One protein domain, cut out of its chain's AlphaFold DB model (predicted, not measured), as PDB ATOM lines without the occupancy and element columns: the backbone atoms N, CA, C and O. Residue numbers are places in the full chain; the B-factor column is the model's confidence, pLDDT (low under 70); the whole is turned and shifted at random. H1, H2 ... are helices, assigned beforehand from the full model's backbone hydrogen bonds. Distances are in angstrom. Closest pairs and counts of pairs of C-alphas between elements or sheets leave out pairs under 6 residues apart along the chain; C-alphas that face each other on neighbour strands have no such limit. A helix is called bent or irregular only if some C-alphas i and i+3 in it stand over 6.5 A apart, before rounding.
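What this domain is: This is residues 115 to 174 of the 175 residues of an uncharacterized protein of Phocaeicola plebeius (UniProt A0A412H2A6). Two helices cross nearly at a right angle: H2 is set across H1 near its own first turns, and from residue 156 on it sticks out as a long free arm. A long loop, residues 132 to 144, joins them, and residues 130 to 137, of which 130 to 131 belong to H1, stand free. The printed part has 60 residues with two named helices, H1 then H2, no named strand, and is all helix. It is flat and only just extended, close to loose, with a radius of gyration of the C-alphas of 16.1 A and spans of 53 by 27 by 15 A.

How they stand to each other: H1, residues 115 to 131, touches H2, residues 145 to 172, which takes part with residues 147 to 151 alone. Their closest C-alphas, those of Ala 122 and Arg 148, are 5.2 A apart. Their lines are about perpendicular, at 76 degrees. Every O i to N i+4 pair is within hydrogen-bond range in H2, and 12 of 13 in H1.

Where its parts are: H1 begins at C-alpha 115 (185.566, 191.629, 284.028) and measures 26.2 A; it is irregular, with C-alphas 115 and 118 7.6 A apart. H2 measures 41.0 A and ends at C-alpha 172 (185.730, 223.592, 287.235).

The domain as a whole: The C-alphas farthest apart, those of Pro 137 and Met 174, are 52.7 A apart. The printed part has no cut. The link from H1 to H2 is long, 13 residues. The model's pLDDT is under 70 at residues 133 to 140 and 171 to 174.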
ATOM      1  N   TYR A 115     185.217 190.870 285.228       83.50
ATOM      2  CA  TYR A 115     185.566 191.629 284.028       83.50
ATOM      3  C   TYR A 115     187.010 192.157 283.999       83.50
ATOM      4  O   TYR A 115     187.498 192.387 282.905       83.50
ATOM      5  N   ILE A 116     187.706 192.286 285.140       85.94
ATOM      6  CA  ILE A 116     189.136 192.690 285.187       85.94
ATOM      7  C   ILE A 116     190.083 191.527 285.507       85.94
ATOM      8  O   ILE A 116     191.270 191.700 285.792       85.94
ATOM      9  N   ARG A 117     189.559 190.299 285.558       84.44
ATOM     10  CA  ARG A 117     190.328 189.143 286.032       84.44
ATOM     11  C   ARG A 117     191.554 188.860 285.158       84.44
ATOM     12  O   ARG A 117     192.556 188.366 285.679       84.44
ATOM     13  N   ARG A 118     191.463 189.101 283.846       82.75
ATOM     14  CA  ARG A 118     192.542 188.801 282.889       82.75
ATOM     15  C   ARG A 118     193.677 189.814 283.028       82.75
ATOM     16  O   ARG A 118     194.839 189.425 283.082       82.75
ATOM     17  N   GLU A 119     193.307 191.070 283.204       89.31
ATOM     18  CA  GLU A 119     194.163 192.237 283.358       89.31
ATOM     19  C   GLU A 119     194.950 192.134 284.671       89.31
ATOM     20  O   GLU A 119     196.165 192.301 284.675       89.31
ATOM     21  N   ILE A 120     194.305 191.732 285.775       90.12
ATOM     22  CA  ILE A 120     195.002 191.526 287.059       90.12
ATOM     23  C   ILE A 120     196.030 190.394 286.981       90.12
ATOM     24  O   ILE A 120     197.128 190.523 287.520       90.12
ATOM     25  N   GLN A 121     195.714 189.279 286.317       87.94
ATOM     26  CA  GLN A 121     196.685 188.189 286.186       87.94
ATOM     27  C   GLN A 121     197.882 188.606 285.318       87.94
ATOM     28  O   GLN A 121     199.012 188.250 285.648       87.94
ATOM     29  N   ALA A 122     197.648 189.383 284.255       91.62
ATOM     30  CA  ALA A 122     198.705 189.939 283.415       91.62
ATOM     31  C   ALA A 122     199.569 190.959 284.174       91.62
ATOM     32  O   ALA A 122     200.790 190.911 284.066       91.62
ATOM     33  N   LEU A 123     198.958 191.822 284.992       91.06
ATOM     34  CA  LEU A 123     199.650 192.762 285.879       91.06
ATOM     35  C   LEU A 123     200.569 192.054 286.875       91.06
ATOM     36  O   LEU A 123     201.717 192.456 287.034       91.06
ATOM     37  N   ILE A 124     200.090 190.981 287.514       88.62
ATOM     38  CA  ILE A 124     200.901 190.178 288.441       88.62
ATOM     39  C   ILE A 124     202.106 189.578 287.716       88.62
ATOM     40  O   ILE A 124     203.213 189.640 288.242       88.62
ATOM     41  N   ASP A 125     201.904 189.015 286.522       88.12
ATOM     42  CA  ASP A 125     202.995 188.433 285.737       88.12
ATOM     43  C   ASP A 125     204.022 189.507 285.326       88.12
ATOM     44  O   ASP A 125     205.221 189.285 285.466       88.12
ATOM     45  N   MET A 126     203.572 190.690 284.880       89.06
ATOM     46  CA  MET A 126     204.453 191.820 284.539       89.06
ATOM     47  C   MET A 126     205.245 192.329 285.747       89.06
ATOM     48  O   MET A 126     206.455 192.516 285.646       89.06
ATOM     49  N   TYR A 127     204.589 192.505 286.896       87.25
ATOM     50  CA  TYR A 127     205.245 192.908 288.140       87.25
ATOM     51  C   TYR A 127     206.277 191.874 288.595       87.25
ATOM     52  O   TYR A 127     207.375 192.228 289.016       87.25
ATOM     53  N   ALA A 128     205.944 190.589 288.481       83.75
ATOM     54  CA  ALA A 128     206.847 189.516 288.858       83.75
ATOM     55  C   ALA A 128     208.080 189.470 287.937       83.75
ATOM     56  O   ALA A 128     209.187 189.311 288.441       83.75
ATOM     57  N   HIS A 129     207.921 189.688 286.622       83.88
ATOM     58  CA  HIS A 129     209.059 189.846 285.706       83.88
ATOM     59  C   HIS A 129     209.940 191.044 286.071       83.88
ATOM     60  O   HIS A 129     211.158 190.927 286.022       83.88
ATOM     61  N   TRP A 130     209.337 192.176 286.450       84.12
ATOM     62  CA  TRP A 130     210.083 193.359 286.878       84.12
ATOM     63  C   TRP A 130     210.877 193.103 288.163       84.12
ATOM     64  O   TRP A 130     212.040 193.465 288.237       84.12
ATOM     65  N   CYS A 131     210.291 192.410 289.142       78.44
ATOM     66  CA  CYS A 131     210.991 192.056 290.382       78.44
ATOM     67  C   CYS A 131     212.093 191.004 290.180       78.44
ATOM     68  O   CYS A 131     213.012 190.925 290.986       78.44
ATOM     69  N   ALA A 132     211.976 190.167 289.147       71.69
ATOM     70  CA  ALA A 132     212.938 189.115 288.834       71.69
ATOM     71  C   ALA A 132     214.078 189.580 287.913       71.69
ATOM     72  O   ALA A 132     214.890 188.754 287.511       71.69
ATOM     73  N   SER A 133     214.161 190.873 287.569       62.41
ATOM     74  CA  SER A 133     215.259 191.391 286.740       62.41
ATOM     75  C   SER A 133     216.636 191.245 287.394       62.41
ATOM     76  O   SER A 133     217.635 191.280 286.678       62.41
ATOM     77  N   ASP A 134     216.680 191.052 288.717       59.81
ATOM     78  CA  ASP A 134     217.919 191.070 289.501       59.81
ATOM     79  C   ASP A 134     218.376 189.668 289.970       59.81
ATOM     80  O   ASP A 134     219.542 189.499 290.314       59.81
ATOM     81  N   GLU A 135     217.517 188.636 289.927       52.25
ATOM     82  CA  GLU A 135     217.862 187.239 290.258       52.25
ATOM     83  C   GLU A 135     217.018 186.240 289.435       52.25
ATOM     84  O   GLU A 135     215.786 186.283 289.457       52.25
ATOM     85  N   GLU A 136     217.653 185.290 288.735       53.41
ATOM     86  CA  GLU A 136     216.937 184.168 288.101       53.41
ATOM     87  C   GLU A 136     216.512 183.119 289.151       53.41
ATOM     88  O   GLU A 136     217.314 182.755 290.017       53.41
ATOM     89  N   PRO A 137     215.277 182.570 289.069       52.22
ATOM     90  CA  PRO A 137     214.894 181.764 287.908       52.22
ATOM     91  C   PRO A 137     213.463 181.981 287.377       52.22
ATOM     92  O   PRO A 137     212.499 182.078 288.135       52.22
ATOM     93  N   LEU A 138     213.336 181.929 286.042       56.03
ATOM     94  CA  LEU A 138     212.191 181.421 285.263       56.03
ATOM     95  C   LEU A 138     210.816 181.510 285.955       56.03
ATOM     96  O   LEU A 138     210.178 180.496 286.266       56.03
ATOM     97  N   LEU A 139     210.308 182.727 286.150       59.50
ATOM     98  CA  LEU A 139     208.893 182.905 286.451       59.50
ATOM     99  C   LEU A 139     208.089 182.507 285.215       59.50
ATOM    100  O   LEU A 139     207.982 183.254 284.246       59.50
ATOM    101  N   VAL A 140     207.526 181.300 285.244       68.06
ATOM    102  CA  VAL A 140     206.608 180.836 284.203       68.06
ATOM    103  C   VAL A 140     205.378 181.740 284.234       68.06
ATOM    104  O   VAL A 140     204.538 181.628 285.135       68.06
ATOM    105  N   SER A 141     205.282 182.647 283.258       76.94
ATOM    106  CA  SER A 141     204.108 183.495 283.092       76.94
ATOM    107  C   SER A 141     202.868 182.618 282.928       76.94
ATOM    108  O   SER A 141     202.883 181.615 282.213       76.94
ATOM    109  N   LYS A 142     201.766 183.005 283.564       84.94
ATOM    110  CA  LYS A 142     200.468 182.341 283.372       84.94
ATOM    111  C   LYS A 142     199.672 182.947 282.226       84.94
ATOM    112  O   LYS A 142     198.700 182.347 281.776       84.94
ATOM    113  N   THR A 143     200.060 184.142 281.800       86.56
ATOM    114  CA  THR A 143     199.468 184.895 280.697       86.56
ATOM    115  C   THR A 143     200.312 184.804 279.432       86.56
ATOM    116  O   THR A 143     201.533 184.624 279.485       86.56
ATOM    117  N   SER A 144     199.665 184.952 278.274       90.06
ATOM    118  CA  SER A 144     200.363 185.095 276.993       90.06
ATOM    119  C   SER A 144     200.944 186.504 276.827       90.06
ATOM    120  O   SER A 144     200.534 187.449 277.503       90.06
ATOM    121  N   VAL A 145     201.895 186.661 275.900       88.62
ATOM    122  CA  VAL A 145     202.463 187.977 275.550       88.62
ATOM    123  C   VAL A 145     201.365 188.938 275.081       88.62
ATOM    124  O   VAL A 145     201.291 190.065 275.559       88.62
ATOM    125  N   GLU A 146     200.455 188.468 274.225       91.12
ATOM    126  CA  GLU A 146     199.321 189.259 273.728       91.12
ATOM    127  C   GLU A 146     198.408 189.763 274.850       91.12
ATOM    128  O   GLU A 146     197.942 190.898 274.810       91.12
ATOM    129  N   GLN A 147     198.151 188.934 275.868       89.94
ATOM    130  CA  GLN A 147     197.343 189.338 277.019       89.94
ATOM    131  C   GLN A 147     198.015 190.464 277.804       89.94
ATOM    132  O   GLN A 147     197.334 191.392 278.241       89.94
ATOM    133  N   ARG A 148     199.343 190.412 277.959       91.44
ATOM    134  CA  ARG A 148     200.104 191.479 278.615       91.44
ATOM    135  C   ARG A 148     200.087 192.771 277.802       91.44
ATOM    136  O   ARG A 148     199.803 193.812 278.379       91.44
ATOM    137  N   LEU A 149     200.282 192.704 276.483       93.62
ATOM    138  CA  LEU A 149     200.206 193.879 275.601       93.62
ATOM    139  C   LEU A 149     198.826 194.548 275.645       93.62
ATOM    140  O   LEU A 149     198.738 195.744 275.896       93.62
ATOM    141  N   LYS A 150     197.743 193.768 275.532       92.62
ATOM    142  CA  LYS A 150     196.373 194.294 275.674       92.62
ATOM    143  C   LYS A 150     196.123 194.926 277.041       92.62
ATOM    144  O   LYS A 150     195.411 195.918 277.146       92.62
ATOM    145  N   THR A 151     196.709 194.356 278.094       92.69
ATOM    146  CA  THR A 151     196.609 194.919 279.446       92.69
ATOM    147  C   THR A 151     197.351 196.252 279.544       92.69
ATOM    148  O   THR A 151     196.835 197.177 280.160       92.69
ATOM    149  N   ILE A 152     198.524 196.381 278.916       93.38
ATOM    150  CA  ILE A 152     199.272 197.646 278.840       93.38
ATOM    151  C   ILE A 152     198.440 198.714 278.120       93.38
ATOM    152  O   ILE A 152     198.259 199.802 278.659       93.38
ATOM    153  N   GLU A 153     197.873 198.397 276.954       94.12
ATOM    154  CA  GLU A 153     197.002 199.314 276.200       94.12
ATOM    155  C   GLU A 153     195.782 199.759 277.019       94.12
ATOM    156  O   GLU A 153     195.485 200.951 277.103       94.12
ATOM    157  N   PHE A 154     195.108 198.811 277.677       91.38
ATOM    158  CA  PHE A 154     193.979 199.101 278.560       91.38
ATOM    159  C   PHE A 154     194.368 200.059 279.693       91.38
ATOM    160  O   PHE A 154     193.663 201.034 279.948       91.38
ATOM    161  N   LEU A 155     195.500 199.815 280.357       92.12
ATOM    162  CA  LEU A 155     195.979 200.668 281.446       92.12
ATOM    163  C   LEU A 155     196.353 202.066 280.962       92.12
ATOM    164  O   LEU A 155     196.060 203.034 281.662       92.12
ATOM    165  N   HIS A 156     196.948 202.190 279.775       94.25
ATOM    166  CA  HIS A 156     197.197 203.490 279.158       94.25
ATOM    167  C   HIS A 156     195.895 204.259 278.950       94.25
ATOM    168  O   HIS A 156     195.799 205.402 279.387       94.25
ATOM    169  N   TYR A 157     194.876 203.624 278.370       92.88
ATOM    170  CA  TYR A 157     193.580 204.264 278.150       92.88
ATOM    171  C   TYR A 157     192.930 204.737 279.459       92.88
ATOM    172  O   TYR A 157     192.492 205.881 279.556       92.88
ATOM    173  N   VAL A 158     192.920 203.882 280.489       91.38
ATOM    174  CA  VAL A 158     192.397 204.236 281.820       91.38
ATOM    175  C   VAL A 158     193.169 205.409 282.423       91.38
ATOM    176  O   VAL A 158     192.565 206.322 282.978       91.38
ATOM    177  N   THR A 159     194.495 205.406 282.296       93.69
ATOM    178  CA  THR A 159     195.356 206.455 282.853       93.69
ATOM    179  C   THR A 159     195.131 207.798 282.164       93.69
ATOM    180  O   THR A 159     195.043 208.817 282.843       93.69
ATOM    181  N   GLU A 160     195.026 207.822 280.834       95.06
ATOM    182  CA  GLU A 160     194.763 209.058 280.088       95.06
ATOM    183  C   GLU A 160     193.374 209.621 280.402       95.06
ATOM    184  O   GLU A 160     193.255 210.804 280.716       95.06
ATOM    185  N   HIS A 161     192.344 208.773 280.442       94.19
ATOM    186  CA  HIS A 161     190.997 209.208 280.815       94.19
ATOM    187  C   HIS A 161     190.946 209.787 282.242       94.19
ATOM    188  O   HIS A 161     190.292 210.802 282.482       94.19
ATOM    189  N   GLU A 162     191.644 209.173 283.203       92.94
ATOM    190  CA  GLU A 162     191.704 209.678 284.581       92.94
ATOM    191  C   GLU A 162     192.431 211.030 284.666       92.94
ATOM    192  O   GLU A 162     191.966 211.941 285.351       92.94
ATOM    193  N   LYS A 163     193.533 211.207 283.923       92.69
ATOM    194  CA  LYS A 163     194.234 212.500 283.831       92.69
ATOM    195  C   LYS A 163     193.326 213.600 283.281       92.69
ATOM    196  O   LYS A 163     193.305 214.703 283.830       92.69
ATOM    197  N   GLU A 164     192.582 213.315 282.214       93.31
ATOM    198  CA  GLU A 164     191.626 214.259 281.625       93.31
ATOM    199  C   GLU A 164     190.512 214.621 282.613       93.31
ATOM    200  O   GLU A 164     190.189 215.800 282.780       93.31
ATOM    201  N   TYR A 165     189.960 213.625 283.312       91.62
ATOM    202  CA  TYR A 165     188.923 213.825 284.322       91.62
ATOM    203  C   TYR A 165     189.396 214.735 285.465       91.62
ATOM    204  O   TYR A 165     188.718 215.711 285.797       91.62
ATOM    205  N   ILE A 166     190.581 214.467 286.024       92.56
ATOM    206  CA  ILE A 166     191.175 215.285 287.091       92.56
ATOM    207  C   ILE A 166     191.408 216.719 286.598       92.56
ATOM    208  O   ILE A 166     190.974 217.665 287.255       92.56
ATOM    209  N   SER A 167     192.006 216.895 285.414       89.62
ATOM    210  CA  SER A 167     192.276 218.228 284.856       89.62
ATOM    211  C   SER A 167     191.000 219.050 284.637       89.62
ATOM    212  O   SER A 167     190.981 220.257 284.885       89.62
ATOM    213  N   ASN A 168     189.915 218.417 284.188       86.38
ATOM    214  CA  ASN A 168     188.638 219.093 283.956       86.38
ATOM    215  C   ASN A 168     187.921 219.468 285.264       86.38
ATOM    216  O   ASN A 168     187.293 220.529 285.338       86.38
ATOM    217  N   ASN A 169     188.049 218.643 286.304       77.94
ATOM    218  CA  ASN A 169     187.515 218.951 287.628       77.94
ATOM    219  C   ASN A 169     188.292 220.074 288.326       77.94
ATOM    220  O   ASN A 169     187.669 220.942 288.931       77.94
ATOM    221  N   GLU A 170     189.622 220.111 288.205       73.31
ATOM    222  CA  GLU A 170     190.440 221.218 288.726       73.31
ATOM    223  C   GLU A 170     190.132 222.548 288.026       73.31
ATOM    224  O   GLU A 170     190.116 223.599 288.659       73.31
ATOM    225  N   LYS A 171     189.825 222.524 286.723       63.38
ATOM    226  CA  LYS A 171     189.376 223.725 286.000       63.38
ATOM    227  C   LYS A 171     187.982 224.184 286.426       63.38
ATOM    228  O   LYS A 171     187.745 225.384 286.479       63.38
ATOM    229  N   SER A 172     187.076 223.256 286.743       59.09
ATOM    230  CA  SER A 172     185.730 223.592 287.235       59.09
ATOM    231  C   SER A 172     185.720 224.099 288.676       59.09
ATOM    232  O   SER A 172     184.793 224.804 289.046       59.09
ATOM    233  N   SER A 173     186.718 223.756 289.497       58.44
ATOM    234  CA  SER A 173     186.830 224.246 290.878       58.44
ATOM    235  C   SER A 173     187.516 225.614 291.004       58.44
ATOM    236  O   SER A 173     187.532 226.180 292.096       58.44
ATOM    237  N   MET A 174     188.075 226.145 289.909       54.12
ATOM    238  CA  MET A 174     188.670 227.489 289.835       54.12
ATOM    239  C   MET A 174     187.736 228.558 289.234       54.12
ATOM    240  O   MET A 174     188.143 229.718 289.144       54.12
TER     241      MET A 174